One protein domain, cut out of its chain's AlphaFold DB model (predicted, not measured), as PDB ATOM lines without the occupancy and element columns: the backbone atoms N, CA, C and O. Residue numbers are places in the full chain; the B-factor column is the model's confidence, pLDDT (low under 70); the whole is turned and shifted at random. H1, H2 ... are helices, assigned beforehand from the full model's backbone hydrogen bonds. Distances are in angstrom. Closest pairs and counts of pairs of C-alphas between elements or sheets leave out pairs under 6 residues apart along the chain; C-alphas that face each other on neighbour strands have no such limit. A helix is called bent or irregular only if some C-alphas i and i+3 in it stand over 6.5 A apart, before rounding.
ATOM      1  N   PRO A 231     203.082 197.209 220.115       51.06
ATOM      2  CA  PRO A 231     202.349 197.450 218.880       51.06
ATOM      3  C   PRO A 231     200.937 196.925 219.054       51.06
ATOM      4  O   PRO A 231     200.768 195.866 219.674       51.06
ATOM      5  N   ASP A 232     199.960 197.634 218.499       52.78
ATOM      6  CA  ASP A 232     198.605 197.113 218.420       52.78
ATOM      7  C   ASP A 232     198.627 195.648 218.000       52.78
ATOM      8  O   ASP A 232     199.264 195.272 217.007       52.78
ATOM      9  N   SER A 233     197.901 194.813 218.746       58.56
ATOM     10  CA  SER A 233     197.755 193.386 218.442       58.56
ATOM     11  C   SER A 233     197.272 193.139 217.011       58.56
ATOM     12  O   SER A 233     197.477 192.054 216.474       58.56
ATOM     13  N   ASN A 234     196.680 194.157 216.388       64.56
ATOM     14  CA  ASN A 234     196.140 194.139 215.037       64.56
ATOM     15  C   ASN A 234     197.206 193.924 213.950       64.56
ATOM     16  O   ASN A 234     196.863 193.449 212.874       64.56
ATOM     17  N   TYR A 235     198.492 194.201 214.210       81.31
ATOM     18  CA  TYR A 235     199.563 193.965 213.226       81.31
ATOM     19  C   TYR A 235     200.365 192.682 213.449       81.31
ATOM     20  O   TYR A 235     201.235 192.370 212.636       81.31
ATOM     21  N   LEU A 236     200.075 191.911 214.503       84.12
ATOM     22  CA  LEU A 236     200.803 190.669 214.796       84.12
ATOM     23  C   LEU A 236     200.765 189.679 213.626       84.12
ATOM     24  O   LEU A 236     201.757 189.009 213.356       84.12
ATOM     25  N   GLU A 237     199.639 189.610 212.914       88.75
ATOM     26  CA  GLU A 237     199.479 188.744 211.742       88.75
ATOM     27  C   GLU A 237     200.268 189.216 210.509       88.75
ATOM     28  O   GLU A 237     200.467 188.440 209.574       88.75
ATOM     29  N   TYR A 238     200.741 190.467 210.483       92.69
ATOM     30  CA  TYR A 238     201.468 191.021 209.334       92.69
ATOM     31  C   TYR A 238     202.976 190.841 209.453       92.69
ATOM     32  O   TYR A 238     203.677 190.886 208.438       92.69
ATOM     33  N   TRP A 239     203.494 190.600 210.657       94.62
ATOM     34  CA  TRP A 239     204.927 190.440 210.874       94.62
ATOM     35  C   TRP A 239     205.489 189.314 210.016       94.62
ATOM     36  O   TRP A 239     204.982 188.192 210.008       94.62
ATOM     37  N   CYS A 240     206.564 189.622 209.299       95.81
ATOM     38  CA  CYS A 240     207.249 188.672 208.430       95.81
ATOM     39  C   CYS A 240     206.344 188.039 207.348       95.81
ATOM     40  O   CYS A 240     206.642 186.954 206.843       95.81
ATOM     41  N   SER A 241     205.227 188.688 206.989       96.56
ATOM     42  CA  SER A 241     204.250 188.131 206.050       96.56
ATOM     43  C   SER A 241     204.751 188.177 204.605       96.56
ATOM     44  O   SER A 241     204.757 189.221 203.949       96.56
ATOM     45  N   ILE A 242     205.128 187.006 204.086       97.31
ATOM     46  CA  ILE A 242     205.533 186.810 202.684       97.31
ATOM     47  C   ILE A 242     204.378 187.125 201.723       97.31
ATOM     48  O   ILE A 242     204.601 187.660 200.640       97.31
ATOM     49  N   GLU A 243     203.136 186.831 202.115       97.38
ATOM     50  CA  GLU A 243     201.957 187.129 201.295       97.38
ATOM     51  C   GLU A 243     201.822 188.635 201.043       97.38
ATOM     52  O   GLU A 243     201.594 189.056 199.905       97.38
ATOM     53  N   ILE A 244     202.035 189.450 202.083       97.75
ATOM     54  CA  ILE A 244     202.012 190.908 201.955       97.75
ATOM     55  C   ILE A 244     203.162 191.382 201.062       97.75
ATOM     56  O   ILE A 244     202.906 192.190 200.174       97.75
ATOM     57  N   LEU A 245     204.386 190.854 201.215       98.19
ATOM     58  CA  LEU A 245     205.500 191.193 200.311       98.19
ATOM     59  C   LEU A 245     205.160 190.888 198.848       98.19
ATOM     60  O   LEU A 245     205.374 191.729 197.976       98.19
ATOM     61  N   ASN A 246     204.578 189.718 198.580       98.00
ATOM     62  CA  ASN A 246     204.211 189.306 197.230       98.00
ATOM     63  C   ASN A 246     203.122 190.206 196.624       98.00
ATOM     64  O   ASN A 246     203.225 190.628 195.469       98.00
ATOM     65  N   ARG A 247     202.091 190.546 197.409       97.62
ATOM     66  CA  ARG A 247     201.035 191.479 196.985       97.62
ATOM     67  C   ARG A 247     201.607 192.867 196.704       97.62
ATOM     68  O   ARG A 247     201.315 193.439 195.656       97.62
ATOM     69  N   THR A 248     202.462 193.369 197.593       98.25
ATOM     70  CA  THR A 248     203.160 194.651 197.430       98.25
ATOM     71  C   THR A 248     204.026 194.656 196.178       98.25
ATOM     72  O   THR A 248     203.967 195.605 195.406       98.25
ATOM     73  N   HIS A 249     204.787 193.587 195.930       98.06
ATOM     74  CA  HIS A 249     205.611 193.449 194.731       98.06
ATOM     75  C   HIS A 249     204.768 193.448 193.448       98.06
ATOM     76  O   HIS A 249     205.092 194.152 192.494       98.06
ATOM     77  N   THR A 250     203.666 192.694 193.444       98.12
ATOM     78  CA  THR A 250     202.769 192.566 192.284       98.12
ATOM     79  C   THR A 250     202.070 193.885 191.949       98.12
ATOM     80  O   THR A 250     201.910 194.216 190.776       98.12
ATOM     81  N   ASN A 251     201.692 194.660 192.969       97.94
ATOM     82  CA  ASN A 251     200.935 195.907 192.827       97.94
ATOM     83  C   ASN A 251     201.801 197.164 193.014       97.94
ATOM     84  O   ASN A 251     201.264 198.246 193.249       97.94
ATOM     85  N   ILE A 252     203.129 197.044 192.917       98.31
ATOM     86  CA  ILE A 252     204.078 198.068 193.375       98.31
ATOM     87  C   ILE A 252     203.885 199.440 192.723       98.31
ATOM     88  O   ILE A 252     204.208 200.451 193.332       98.31
ATOM     89  N   GLU A 253     203.340 199.510 191.509       98.25
ATOM     90  CA  GLU A 253     203.089 200.778 190.814       98.25
ATOM     91  C   GLU A 253     201.842 201.513 191.327       98.25
ATOM     92  O   GLU A 253     201.755 202.728 191.187       98.25
ATOM     93  N   ASN A 254     200.887 200.802 191.938       97.50
ATOM     94  CA  ASN A 254     199.553 201.317 192.263       97.50
ATOM     95  C   ASN A 254     199.076 200.844 193.646       97.50
ATOM     96  O   ASN A 254     197.979 200.303 193.780       97.50
ATOM     97  N   LEU A 255     199.902 201.032 194.675       95.75
ATOM     98  CA  LEU A 255     199.532 200.679 196.043       95.75
ATOM     99  C   LEU A 255     198.569 201.710 196.637       95.75
ATOM    100  O   LEU A 255     198.806 202.918 196.595       95.75
ATOM    101  N   SER A 256     197.500 201.224 197.256       91.94
ATOM    102  CA  SER A 256     196.640 202.033 198.118       91.94
ATOM    103  C   SER A 256     197.319 202.353 199.457       91.94
ATOM    104  O   SER A 256     198.270 201.693 199.879       91.94
ATOM    105  N   LEU A 257     196.803 203.357 200.176       84.56
ATOM    106  CA  LEU A 257     197.333 203.750 201.487       84.56
ATOM    107  C   LEU A 257     197.322 202.587 202.499       84.56
ATOM    108  O   LEU A 257     198.277 202.417 203.255       84.56
ATOM    109  N   SER A 258     196.269 201.763 202.494       86.06
ATOM    110  CA  SER A 258     196.160 200.591 203.369       86.06
ATOM    111  C   SER A 258     197.136 199.476 202.986       86.06
ATOM    112  O   SER A 258     197.659 198.805 203.871       86.06
ATOM    113  N   GLU A 259     197.438 199.293 201.697       90.44
ATOM    114  CA  GLU A 259     198.465 198.342 201.251       90.44
ATOM    115  C   GLU A 259     199.870 198.788 201.666       90.44
ATOM    116  O   GLU A 259     200.645 197.960 202.145       90.44
ATOM    117  N   VAL A 260     200.176 200.090 201.569       94.81
ATOM    118  CA  VAL A 260     201.434 200.656 202.090       94.81
ATOM    119  C   VAL A 260     201.530 200.450 203.605       94.81
ATOM    120  O   VAL A 260     202.575 200.033 204.098       94.81
ATOM    121  N   ALA A 261     200.440 200.670 204.348       91.56
ATOM    122  CA  ALA A 261     200.415 200.436 205.790       91.56
ATOM    123  C   ALA A 261     200.619 198.963 206.164       91.56
ATOM    124  O   ALA A 261     201.448 198.662 207.021       91.56
ATOM    125  N   ALA A 262     199.925 198.045 205.488       89.06
ATOM    126  CA  ALA A 262     200.090 196.611 205.703       89.06
ATOM    127  C   ALA A 262     201.528 196.159 205.410       89.06
ATOM    128  O   ALA A 262     202.091 195.382 206.176       89.06
ATOM    129  N   PHE A 263     202.141 196.681 204.342       98.12
ATOM    130  CA  PHE A 263     203.543 196.427 204.014       98.12
ATOM    131  C   PHE A 263     204.506 196.925 205.097       98.12
ATOM    132  O   PHE A 263     205.352 196.159 205.560       98.12
ATOM    133  N   LEU A 264     204.370 198.179 205.539       97.44
ATOM    134  CA  LEU A 264     205.239 198.745 206.577       97.44
ATOM    135  C   LEU A 264     205.072 198.034 207.930       97.44
ATOM    136  O   LEU A 264     206.023 197.944 208.702       97.44
ATOM    137  N   ALA A 265     203.895 197.473 208.203       95.81
ATOM    138  CA  ALA A 265     203.649 196.657 209.386       95.81
ATOM    139  C   ALA A 265     204.333 195.276 209.344       95.81
ATOM    140  O   ALA A 265     204.390 194.601 210.371       95.81
ATOM    141  N   THR A 266     204.878 194.847 208.197       97.06
ATOM    142  CA  THR A 266     205.606 193.570 208.113       97.06
ATOM    143  C   THR A 266     206.986 193.618 208.774       97.06
ATOM    144  O   THR A 266     207.485 192.574 209.204       97.06
ATOM    145  N   PHE A 267     207.577 194.812 208.917       96.56
ATOM    146  CA  PHE A 267     208.887 194.996 209.538       96.56
ATOM    147  C   PHE A 267     208.811 194.746 211.042       96.56
ATOM    148  O   PHE A 267     208.174 195.489 211.786       96.56
ATOM    149  N   HIS A 268     209.510 193.708 211.495       95.38
ATOM    150  CA  HIS A 268     209.613 193.347 212.902       95.38
ATOM    151  C   HIS A 268     211.021 192.815 213.217       95.38
ATOM    152  O   HIS A 268     211.577 192.082 212.395       95.38
ATOM    153  N   PRO A 269     211.595 193.084 214.410       92.50
ATOM    154  CA  PRO A 269     212.923 192.582 214.778       92.50
ATOM    155  C   PRO A 269     213.096 191.059 214.632       92.50
ATOM    156  O   PRO A 269     214.183 190.580 214.310       92.50
ATOM    157  N   SER A 270     212.025 190.281 214.813       92.62
ATOM    158  CA  SER A 270     212.070 188.817 214.666       92.62
ATOM    159  C   SER A 270     212.250 188.336 213.221       92.62
ATOM    160  O   SER A 270     212.649 187.187 213.023       92.62
ATOM    161  N   CYS A 271     211.970 189.173 212.217       92.44
ATOM    162  CA  CYS A 271     212.030 188.776 210.807       92.44
ATOM    163  C   CYS A 271     213.460 188.660 210.271       92.44
ATOM    164  O   CYS A 271     213.686 187.966 209.285       92.44
ATOM    165  N   THR A 272     214.429 189.256 210.969       88.56
ATOM    166  CA  THR A 272     215.860 189.263 210.609       88.56
ATOM    167  C   THR A 272     216.501 187.869 210.552       88.56
ATOM    168  O   THR A 272     217.589 187.698 210.009       88.56
ATOM    169  N   THR A 273     215.838 186.846 211.102       89.50
ATOM    170  CA  THR A 273     216.308 185.452 211.061       89.50
ATOM    171  C   THR A 273     216.093 184.775 209.706       89.50
ATOM    172  O   THR A 273     216.776 183.796 209.403       89.50
ATOM    173  N   ASN A 274     215.175 185.285 208.878       93.00
ATOM    174  CA  ASN A 274     214.943 184.795 207.524       93.00
ATOM    175  C   ASN A 274     215.665 185.708 206.525       93.00
ATOM    176  O   ASN A 274     215.227 186.831 206.269       93.00
ATOM    177  N   ILE A 275     216.778 185.208 205.981       94.69
ATOM    178  CA  ILE A 275     217.648 185.950 205.058       94.69
ATOM    179  C   ILE A 275     216.863 186.382 203.817       94.69
ATOM    180  O   ILE A 275     216.799 187.569 203.537       94.69
ATOM    181  N   GLU A 276     216.187 185.453 203.137       94.38
ATOM    182  CA  GLU A 276     215.441 185.737 201.900       94.38
ATOM    183  C   GLU A 276     214.332 186.776 202.121       94.38
ATOM    184  O   GLU A 276     214.176 187.709 201.336       94.38
ATOM    185  N   TYR A 277     213.595 186.663 203.233       95.81
ATOM    186  CA  TYR A 277     212.607 187.675 203.610       95.81
ATOM    187  C   TYR A 277     213.258 189.046 203.833       95.81
ATOM    188  O   TYR A 277     212.729 190.058 203.375       95.81
ATOM    189  N   SER A 278     214.383 189.093 204.551       95.25
ATOM    190  CA  SER A 278     215.063 190.348 204.891       95.25
ATOM    191  C   SER A 278     215.583 191.043 203.632       95.25
ATOM    192  O   SER A 278     215.328 192.226 203.441       95.25
ATOM    193  N   GLU A 279     216.207 190.296 202.719       95.50
ATOM    194  CA  GLU A 279     216.668 190.821 201.428       95.50
ATOM    195  C   GLU A 279     215.498 191.361 200.590       95.50
ATOM    196  O   GLU A 279     215.540 192.498 200.111       95.50
ATOM    197  N   TRP A 280     214.412 190.588 200.468       96.75
ATOM    198  CA  TRP A 280     213.273 190.971 199.634       96.75
ATOM    199  C   TRP A 280     212.466 192.141 200.217       96.75
ATOM    200  O   TRP A 280     212.090 193.064 199.490       96.75
ATOM    201  N   SER A 281     212.207 192.132 201.528       97.25
ATOM    202  CA  SER A 281     211.500 193.225 202.209       97.25
ATOM    203  C   SER A 281     212.300 194.527 202.182       97.25
ATOM    204  O   SER A 281     211.708 195.581 201.937       97.25
ATOM    205  N   ASN A 282     213.627 194.462 202.345       97.31
ATOM    206  CA  ASN A 282     214.519 195.611 202.207       97.31
ATOM    207  C   ASN A 282     214.426 196.202 200.793       97.31
ATOM    208  O   ASN A 282     214.101 197.377 200.646       97.31
ATOM    209  N   GLU A 283     214.585 195.390 199.742       96.62
ATOM    210  CA  GLU A 283     214.460 195.861 198.355       96.62
ATOM    211  C   GLU A 283     213.089 196.512 198.083       96.62
ATOM    212  O   GLU A 283     212.997 197.584 197.469       96.62
ATOM    213  N   LEU A 284     212.010 195.892 198.573       97.75
ATOM    214  CA  LEU A 284     210.660 196.436 198.447       97.75
ATOM    215  C   LEU A 284     210.482 197.753 199.206       97.75
ATOM    216  O   LEU A 284     209.776 198.625 198.705       97.75
ATOM    217  N   LEU A 285     211.138 197.944 200.354       98.31
ATOM    218  CA  LEU A 285     211.057 199.186 201.125       98.31
ATOM    219  C   LEU A 285     211.534 200.381 200.300       98.31
ATOM    220  O   LEU A 285     210.830 201.388 200.194       98.31
ATOM    221  N   PHE A 286     212.691 200.247 199.652       98.06
ATOM    222  CA  PHE A 286     213.238 201.295 198.789       98.06
ATOM    223  C   PHE A 286     212.360 201.539 197.555       98.06
ATOM    224  O   PHE A 286     212.163 202.691 197.158       98.06
ATOM    225  N   LYS A 287     211.767 200.488 196.971       97.81
ATOM    226  CA  LYS A 287     210.806 200.626 195.860       97.81
ATOM    227  C   LYS A 287     209.539 201.369 196.284       97.81
ATOM    228  O   LYS A 287     209.129 202.294 195.585       97.81
ATOM    229  N   VAL A 288     208.957 201.016 197.431       98.38
ATOM    230  CA  VAL A 288     207.763 201.678 197.980       98.38
ATOM    231  C   VAL A 288     208.050 203.147 198.275       98.38
ATOM    232  O   VAL A 288     207.270 203.997 197.862       98.38
ATOM    233  N   LEU A 289     209.187 203.480 198.893       98.19
ATOM    234  CA  LEU A 289     209.563 204.880 199.132       98.19
ATOM    235  C   LEU A 289     209.824 205.661 197.835       98.19
ATOM    236  O   LEU A 289     209.572 206.859 197.777       98.19
ATOM    237  N   SER A 290     210.310 204.998 196.782       97.56
ATOM    238  CA  SER A 290     210.587 205.626 195.485       97.56
ATOM    239  C   SER A 290     209.330 205.857 194.638       97.56
ATOM    240  O   SER A 290     209.297 206.793 193.836       97.56
ATOM    241  N   LEU A 291     208.311 205.002 194.766       97.62
ATOM    242  CA  LEU A 291     207.082 205.065 193.964       97.62
ATOM    243  C   LEU A 291     205.906 205.706 194.713       97.62
ATOM    244  O   LEU A 291     205.101 206.388 194.089       97.62
ATOM    245  N   HIS A 292     205.847 205.555 196.039       97.69
ATOM    246  CA  HIS A 292     204.759 206.033 196.904       97.69
ATOM    247  C   HIS A 292     205.272 206.853 198.104       97.69
ATOM    248  O   HIS A 292     204.884 206.572 199.245       97.69
ATOM    249  N   PRO A 293     206.145 207.861 197.896       98.12
ATOM    250  CA  PRO A 293     206.808 208.567 198.992       98.12
ATOM    251  C   PRO A 293     205.815 209.235 199.951       98.12
ATOM    252  O   PRO A 293     205.974 209.123 201.162       98.12
ATOM    253  N   GLU A 294     204.754 209.871 199.444       97.19
ATOM    254  CA  GLU A 294     203.749 210.547 200.278       97.19
ATOM    255  C   GLU A 294     203.006 209.580 201.204       97.19
ATOM    256  O   GLU A 294     202.911 209.821 202.409       97.19
ATOM    257  N   SER A 295     202.513 208.463 200.660       95.25
ATOM    258  CA  SER A 295     201.804 207.437 201.432       95.25
ATOM    259  C   SER A 295     202.708 206.816 202.491       95.25
ATOM    260  O   SER A 295     202.295 206.677 203.641       95.25
ATOM    261  N   ALA A 296     203.948 206.478 202.130       98.00
ATOM    262  CA  ALA A 296     204.902 205.888 203.061       98.00
ATOM    263  C   ALA A 296     205.254 206.857 204.201       98.00
ATOM    264  O   ALA A 296     205.185 206.472 205.367       98.00
ATOM    265  N   LEU A 297     205.551 208.123 203.883       97.12
ATOM    266  CA  LEU A 297     205.838 209.157 204.881       97.12
ATOM    267  C   LEU A 297     204.651 209.390 205.817       97.12
ATOM    268  O   LEU A 297     204.834 209.402 207.029       97.12
ATOM    269  N   ASN A 298     203.439 209.513 205.269       91.25
ATOM    270  CA  ASN A 298     202.218 209.705 206.052       91.25
ATOM    271  C   ASN A 298     201.995 208.568 207.058       91.25
ATOM    272  O   ASN A 298     201.649 208.817 208.210       91.25
ATOM    273  N   ILE A 299     202.202 207.322 206.625       91.19
ATOM    274  CA  ILE A 299     202.015 206.158 207.488       91.19
ATOM    275  C   ILE A 299     203.111 206.062 208.557       91.19
ATOM    276  O   ILE A 299     202.775 205.860 209.719       91.19
ATOM    277  N   ILE A 300     204.390 206.234 208.206       94.31
ATOM    278  CA  ILE A 300     205.496 206.184 209.186       94.31
ATOM    279  C   ILE A 300     205.343 207.288 210.240       94.31
ATOM    280  O   ILE A 300     205.614 207.061 211.419       94.31
ATOM    281  N   ASP A 301     204.893 208.471 209.819       88.06
ATOM    282  CA  ASP A 301     204.703 209.624 210.694       88.06
ATOM    283  C   ASP A 301     203.552 209.413 211.688       88.06
ATOM    284  O   ASP A 301     203.723 209.621 212.888       88.06
ATOM    285  N   LYS A 302     202.391 208.953 211.202       84.25
ATOM    286  CA  LYS A 302     201.162 208.881 212.009       84.25
ATOM    287  C   LYS A 302     200.948 207.564 212.745       84.25
ATOM    288  O   LYS A 302     200.187 207.541 213.707       84.25
ATOM    289  N   ASN A 303     201.540 206.466 212.282       82.00
ATOM    290  CA  ASN A 303     201.266 205.143 212.833       82.00
ATOM    291  C   ASN A 303     202.356 204.727 213.828       82.00
ATOM    292  O   ASN A 303     203.352 204.092 213.470       82.00
ATOM    293  N   SER A 304     202.143 205.069 215.099       82.94
ATOM    294  CA  SER A 304     203.032 204.700 216.207       82.94
ATOM    295  C   SER A 304     203.071 203.195 216.495       82.94
ATOM    296  O   SER A 304     203.981 202.739 217.181       82.94
ATOM    297  N   SER A 305     202.119 202.415 215.969       83.12
ATOM    298  CA  SER A 305     202.081 200.956 216.129       83.12
ATOM    299  C   SER A 305     203.073 200.233 215.202       83.12
ATOM    300  O   SER A 305     203.244 199.021 215.310       83.12
ATOM    301  N   LEU A 306     203.770 200.945 214.309       87.00
ATOM    302  CA  LEU A 306     204.845 200.377 213.493       87.00
ATOM    303  C   LEU A 306     206.149 200.215 214.280       87.00
ATOM    304  O   LEU A 306     206.520 201.057 215.098       87.00
ATOM    305  N   TYR A 307     206.946 199.204 213.930       91.25
ATOM    306  CA  TYR A 307     208.338 199.113 214.383       91.25
ATOM    307  C   TYR A 307     209.234 200.050 213.568       91.25
ATOM    308  O   TYR A 307     210.091 199.612 212.799       91.25
ATOM    309  N   ARG A 308     209.062 201.361 213.759       92.62
ATOM    310  CA  ARG A 308     209.803 202.405 213.032       92.62
ATOM    311  C   ARG A 308     211.324 202.271 213.186       92.62
ATOM    312  O   ARG A 308     212.060 202.514 212.239       92.62
ATOM    313  N   ASN A 309     211.783 201.753 214.328       90.94
ATOM    314  CA  ASN A 309     213.172 201.338 214.554       90.94
ATOM    315  C   ASN A 309     213.685 200.296 213.555       90.94
ATOM    316  O   ASN A 309     214.808 200.405 213.058       90.94
ATOM    317  N   GLN A 310     212.875 199.276 213.271       95.06
ATOM    318  CA  GLN A 310     213.244 198.260 212.294       95.06
ATOM    319  C   GLN A 310     213.275 198.882 210.899       95.06
ATOM    320  O   GLN A 310     214.252 198.697 210.188       95.06
ATOM    321  N   ILE A 311     212.279 199.702 210.548       96.81
ATOM    322  CA  ILE A 311     212.249 200.424 209.265       96.81
ATOM    323  C   ILE A 311     213.502 201.303 209.103       96.81
ATOM    324  O   ILE A 311     214.162 201.243 208.071       96.81
ATOM    325  N   ALA A 312     213.891 202.067 210.129       96.38
ATOM    326  CA  ALA A 312     215.134 202.844 210.120       96.38
ATOM    327  C   ALA A 312     216.378 201.963 209.944       96.38
ATOM    328  O   ALA A 312     217.292 202.334 209.212       96.38
ATOM    329  N   THR A 313     216.412 200.795 210.594       95.25
ATOM    330  CA  THR A 313     217.521 199.837 210.475       95.25
ATOM    331  C   THR A 313     217.644 199.304 209.049       95.25
ATOM    332  O   THR A 313     218.756 199.238 208.528       95.25
ATOM    333  N   GLU A 314     216.527 198.984 208.396       96.38
ATOM    334  CA  GLU A 314     216.508 198.565 206.988       96.38
ATOM    335  C   GLU A 314     216.973 199.692 206.054       96.38
ATOM    336  O   GLU A 314     217.809 199.473 205.178       96.38
ATOM    337  N   LEU A 315     216.512 200.927 206.287       97.00
ATOM    338  CA  LEU A 315     216.933 202.104 205.513       97.00
ATOM    339  C   LEU A 315     218.423 202.408 205.661       97.00
ATOM    340  O   LEU A 315     219.070 202.827 204.704       97.00
ATOM    341  N   ALA A 316     218.973 202.178 206.851       96.12
ATOM    342  CA  ALA A 316     220.392 202.341 207.120       96.12
ATOM    343  C   ALA A 316     221.247 201.236 206.480       96.12
ATOM    344  O   ALA A 316     222.469 201.367 206.448       96.12
ATOM    345  N   ASN A 317     220.663 200.141 205.991       95.38
ATOM    346  CA  ASN A 317     221.403 199.005 205.445       95.38
ATOM    347  C   ASN A 317     220.772 198.528 204.124       95.38
ATOM    348  O   ASN A 317     220.209 197.436 204.088       95.38
ATOM    349  N   PRO A 318     220.848 199.322 203.037       94.62
ATOM    350  CA  PRO A 318     220.416 198.870 201.718       94.62
ATOM    351  C   PRO A 318     221.214 197.629 201.313       94.62
ATOM    352  O   PRO A 318     222.445 197.662 201.271       94.62
ATOM    353  N   ILE A 319     220.515 196.530 201.031       90.50
ATOM    354  CA  ILE A 319     221.161 195.242 200.735       90.50
ATOM    355  C   ILE A 319     221.589 195.145 199.262       90.50
ATOM    356  O   ILE A 319     222.541 194.437 198.942       90.50
ATOM    357  N   HIS A 320     220.907 195.856 198.358       82.06
ATOM    358  CA  HIS A 320     221.078 195.680 196.918       82.06
ATOM    359  C   HIS A 320     221.712 196.909 196.231       82.06
ATOM    360  O   HIS A 320     221.207 198.024 196.338       82.06
ATOM    361  N   ASP A 321     222.747 196.678 195.410       80.00
ATOM    362  CA  ASP A 321     223.517 197.724 194.701       80.00
ATOM    363  C   ASP A 321     222.680 198.594 193.736       80.00
ATOM    364  O   ASP A 321     222.972 199.766 193.525       80.00
ATOM    365  N   ASN A 322     221.619 198.039 193.148       86.19
ATOM    366  CA  ASN A 322     220.698 198.735 192.239       86.19
ATOM    367  C   ASN A 322     219.814 199.820 192.888       86.19
ATOM    368  O   ASN A 322     218.972 200.403 192.200       86.19
ATOM    369  N   ILE A 323     219.935 200.086 194.190       90.19
ATOM    370  CA  ILE A 323     219.164 201.145 194.845       90.19
ATOM    371  C   ILE A 323     219.841 202.497 194.580       90.19
ATOM    372  O   ILE A 323     220.855 202.840 195.182       90.19
ATOM    373  N   GLU A 324     219.250 203.312 193.704       94.94
ATOM    374  CA  GLU A 324     219.727 204.674 193.436       94.94
ATOM    375  C   GLU A 324     219.336 205.653 194.562       94.94
ATOM    376  O   GLU A 324     218.379 206.427 194.449       94.94
ATOM    377  N   ILE A 325     220.095 205.635 195.666       96.25
ATOM    378  CA  ILE A 325     219.839 206.437 196.880       96.25
ATOM    379  C   ILE A 325     219.706 207.936 196.572       96.25
ATOM    380  O   ILE A 325     218.809 208.598 197.093       96.25
ATOM    381  N   SER A 326     220.532 208.483 195.677       96.44
ATOM    382  CA  SER A 326     220.469 209.899 195.284       96.44
ATOM    383  C   SER A 326     219.154 210.272 194.592       96.44
ATOM    384  O   SER A 326     218.613 211.358 194.828       96.44
ATOM    385  N   GLN A 327     218.614 209.376 193.758       96.75
ATOM    386  CA  GLN A 327     217.307 209.582 193.134       96.75
ATOM    387  C   GLN A 327     216.193 209.506 194.177       96.75
ATOM    388  O   GLN A 327     215.287 210.339 194.164       96.75
ATOM    389  N   LEU A 328     216.276 208.545 195.104       97.50
ATOM    390  CA  LEU A 328     215.305 208.413 196.185       97.50
ATOM    391  C   LEU A 328     215.276 209.659 197.078       97.50
ATOM    392  O   LEU A 328     214.198 210.186 197.338       97.50
ATOM    393  N   ILE A 329     216.440 210.175 197.488       98.25
ATOM    394  CA  ILE A 329     216.537 211.418 198.268       98.25
ATOM    395  C   ILE A 329     215.862 212.568 197.520       98.25
ATOM    396  O   ILE A 329     215.024 213.251 198.098       98.25
ATOM    397  N   SER A 330     216.156 212.737 196.226       98.06
ATOM    398  CA  SER A 330     215.559 213.807 195.414       98.06
ATOM    399  C   SER A 330     214.028 213.700 195.348       98.06
ATOM    400  O   SER A 330     213.324 214.707 195.422       98.06
ATOM    401  N   LYS A 331     213.492 212.476 195.246       97.88
ATOM    402  CA  LYS A 331     212.043 212.228 195.279       97.88
ATOM    403  C   LYS A 331     211.435 212.546 196.641       97.88
ATOM    404  O   LYS A 331     210.394 213.195 196.692       97.88
ATOM    405  N   LEU A 332     212.078 212.132 197.730       97.75
ATOM    406  CA  LEU A 332     211.619 212.457 199.081       97.75
ATOM    407  C   LEU A 332     211.627 213.973 199.310       97.75
ATOM    408  O   LEU A 332     210.639 214.506 199.804       97.75
ATOM    409  N   GLU A 333     212.683 214.675 198.890       97.88
ATOM    410  CA  GLU A 333     212.795 216.141 198.977       97.88
ATOM    411  C   GLU A 333     211.695 216.865 198.179       97.88
ATOM    412  O   GLU A 333     211.272 217.947 198.582       97.88
ATOM    413  N   SER A 334     211.183 216.259 197.101       97.69
ATOM    414  CA  SER A 334     210.084 216.823 196.303       97.69
ATOM    415  C   SER A 334     208.698 216.731 196.960       97.69
ATOM    416  O   SER A 334     207.759 217.364 196.482       97.69
ATOM    417  N   VAL A 335     208.546 215.977 198.057       97.38
ATOM    418  CA  VAL A 335     207.285 215.923 198.812       97.38
ATOM    419  C   VAL A 335     207.153 217.175 199.681       97.38
ATOM    420  O   VAL A 335     207.784 217.279 200.734       97.38
ATOM    421  N   GLU A 336     206.307 218.121 199.264       94.50
ATOM    422  CA  GLU A 336     206.119 219.436 199.910       94.50
ATOM    423  C   GLU A 336     205.129 219.436 201.098       94.50
ATOM    424  O   GLU A 336     204.756 220.489 201.614       94.50
ATOM    425  N   ILE A 337     204.682 218.264 201.562       91.75
ATOM    426  CA  ILE A 337     203.692 218.164 202.641       91.75
ATOM    427  C   ILE A 337     204.354 218.421 204.005       91.75
ATOM    428  O   ILE A 337     205.044 217.559 204.551       91.75
ATOM    429  N   GLU A 338     204.086 219.592 204.593       90.62
ATOM    430  CA  GLU A 338     204.729 220.035 205.842       90.62
ATOM    431  C   GLU A 338     204.461 219.097 207.030       90.62
ATOM    432  O   GLU A 338     205.329 218.937 207.887       90.62
ATOM    433  N   SER A 339     203.303 218.420 207.075       84.81
ATOM    434  CA  SER A 339     202.957 217.534 208.198       84.81
ATOM    435  C   SER A 339     203.917 216.358 208.371       84.81
ATOM    436  O   SER A 339     204.063 215.892 209.489       84.81
ATOM    437  N   PHE A 340     204.598 215.909 207.309       91.25
ATOM    438  CA  PHE A 340     205.544 214.782 207.374       91.25
ATOM    439  C   PHE A 340     207.002 215.223 207.222       91.25
ATOM    440  O   PHE A 340     207.891 214.386 207.052       91.25
ATOM    441  N   ARG A 341     207.270 216.537 207.278       93.38
ATOM    442  CA  ARG A 341     208.604 217.112 207.079       93.38
ATOM    443  C   ARG A 341     209.647 216.476 207.988       93.38
ATOM    444  O   ARG A 341     210.716 216.105 207.523       93.38
ATOM    445  N   ARG A 342     209.328 216.317 209.274       92.88
ATOM    446  CA  ARG A 342     210.240 215.713 210.252       92.88
ATOM    447  C   ARG A 342     210.606 214.279 209.862       92.88
ATOM    448  O   ARG A 342     211.787 213.960 209.778       92.88
ATOM    449  N   THR A 343     209.606 213.436 209.613       94.81
ATOM    450  CA  THR A 343     209.795 212.031 209.219       94.81
ATOM    451  C   THR A 343     210.602 211.917 207.926       94.81
ATOM    452  O   THR A 343     211.545 211.129 207.848       94.81
ATOM    453  N   ARG A 344     210.310 212.774 206.941       97.19
ATOM    454  CA  ARG A 344     211.076 212.891 205.695       97.19
ATOM    455  C   ARG A 344     212.539 213.252 205.954       97.19
ATOM    456  O   ARG A 344     213.428 212.574 205.444       97.19
ATOM    457  N   ASP A 345     212.790 214.293 206.743       97.06
ATOM    458  CA  ASP A 345     214.139 214.791 207.021       97.06
ATOM    459  C   ASP A 345     214.976 213.738 207.784       97.06
ATOM    460  O   ASP A 345     216.166 213.588 207.510       97.06
ATOM    461  N   ILE A 346     214.353 212.946 208.670       95.62
ATOM    462  CA  ILE A 346     214.991 211.808 209.359       95.62
ATOM    463  C   ILE A 346     215.386 210.712 208.367       95.62
ATOM    464  O   ILE A 346     216.538 210.281 208.374       95.62
ATOM    465  N   ILE A 347     214.466 210.284 207.493       97.56
ATOM    466  CA  ILE A 347     214.758 209.260 206.474       97.56
ATOM    467  C   ILE A 347     215.885 209.736 205.558       97.56
ATOM    468  O   ILE A 347     216.837 208.998 205.326       97.56
ATOM    469  N   ILE A 348     215.827 210.981 205.081       98.00
ATOM    470  CA  ILE A 348     216.896 211.568 204.265       98.00
ATOM    471  C   ILE A 348     218.225 211.591 205.030       98.00
ATOM    472  O   ILE A 348     219.262 211.300 204.439       98.00
ATOM    473  N   GLY A 349     218.204 211.926 206.323       97.50
ATOM    474  CA  GLY A 349     219.380 211.880 207.189       97.50
ATOM    475  C   GLY A 349     220.017 210.492 207.216       97.50
ATOM    476  O   GLY A 349     221.198 210.370 206.913       97.50
ATOM    477  N   ILE A 350     219.213 209.452 207.466       96.69
ATOM    478  CA  ILE A 350     219.653 208.046 207.460       96.69
ATOM    479  C   ILE A 350     220.260 207.665 206.101       96.69
ATOM    480  O   ILE A 350     221.328 207.060 206.043       96.69
ATOM    481  N   LEU A 351     219.602 208.045 205.003       96.38
ATOM    482  CA  LEU A 351     220.050 207.720 203.647       96.38
ATOM    483  C   LEU A 351     221.351 208.437 203.251       96.38
ATOM    484  O   LEU A 351     222.117 207.892 202.466       96.38
ATOM    485  N   LYS A 352     221.615 209.643 203.774       96.56
ATOM    486  CA  LYS A 352     222.837 210.426 203.489       96.56
ATOM    487  C   LYS A 352     224.084 209.906 204.213       96.56
ATOM    488  O   LYS A 352     225.188 210.319 203.872       96.56
ATOM    489  N   GLU A 353     223.927 209.034 205.207       94.25
ATOM    490  CA  GLU A 353     225.046 208.385 205.907       94.25
ATOM    491  C   GLU A 353     225.603 207.155 205.159       94.25
ATOM    492  O   GLU A 353     226.532 206.506 205.646       94.25
ATOM    493  N   LYS A 354     225.037 206.823 203.993       81.38
ATOM    494  CA  LYS A 354     225.471 205.752 203.086       81.38
ATOM    495  C   LYS A 354     226.137 206.352 201.856       81.38
ATOM    496  O   LYS A 354     227.179 205.790 201.449       81.38
TER     497      LYS A 354
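This is residues 231 to 354 of the 354 residues of an uncharacterized protein of Flavobacteriales bacterium (UniProt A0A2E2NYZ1). This is a rounded cluster of crossed helices, in which the longest, H4, runs from H1 near one end to H7 near the other. H7 and H8 make a helical hairpin at that other end, while H2, H5 and H6 fill in the rest between H1 and H8. The printed part has 124 residues with eight named helices, H1 to H8 in that order, and no named strand, of the class all helix. It is compact, with a radius of gyration of the C-alphas of 13.3 A and spans of 33 by 30 by 26 A.

The hub is H4, residues 275 to 291, which touches four helices. With residues 277 to 284 alone it touches H1, residues 242 to 250, at a steep tilt of 37 degrees, only just beyond shallow; the closest C-alphas are those of Leu 245 and Ser 281, 6.6 A apart. H3, residues 269 to 273, and H4 touch only at the corner, and only just, with 3 pairs of C-alphas within 8 A, the closest being Thr 272 and Ser 278 at 5.9 A. With residues 282 to 286 alone H4 touches H6, residues 308 to 315, about perpendicular at 90 degrees, closest at the C-alphas of Asn 282 and Glu 314, 6.0 A. With residues 286 to 290 alone it touches H7, residues 325 to 333, at a steep tilt of 46 degrees, closest at the C-alphas of Ser 290 and Leu 328, 5.5 A. H7 and H8, residues 338 to 352, form a hairpin at a shallow tilt of 15 degrees, opposite ways, with the C-alphas of Ile 329 and Ile 348 closest at 6.0 A. H8 also touches H5, residues 293 to 302, closest at the C-alphas of Asp 301 and Thr 343, 5.8 A, and H6, closest at Leu 315 and Leu 351, 6.7 A. H2, residues 257 to 264, touches H5 at the C-alphas of Leu 257 and Ser 295, 5.8 A, and H1 at Ile 244 and Phe 263, 6.1 A. H4 and H8 are apart. Every O i to N i+4 pair is within hydrogen-bond range in H1, H2, H4, H5, H6 and H7, against 9 of 11 in H8 and 0 of 1 in H3, where 0 of 2 O i to N i+3 pairs are.

H4 is 24.5 A long, from C-alpha 275 at (217.648, 185.950, 205.058) to C-alpha 291 at (207.082, 205.065, 193.964). H8 is 20.6 A long and ends at C-alpha 352, (222.837, 210.426, 203.489). H8 is irregular, C-alphas 339 and 342 being 7.8 A apart; H3 is irregular only just, C-alphas 270 and 273 being 6.50 A apart.

The C-alphas of Thr 273 and Glu 336 are the two farthest apart, at 37.2 A. The printed part has no cut and no long link. Mean pLDDT of the printed part is 92.9; residues 231 to 234 are under 70.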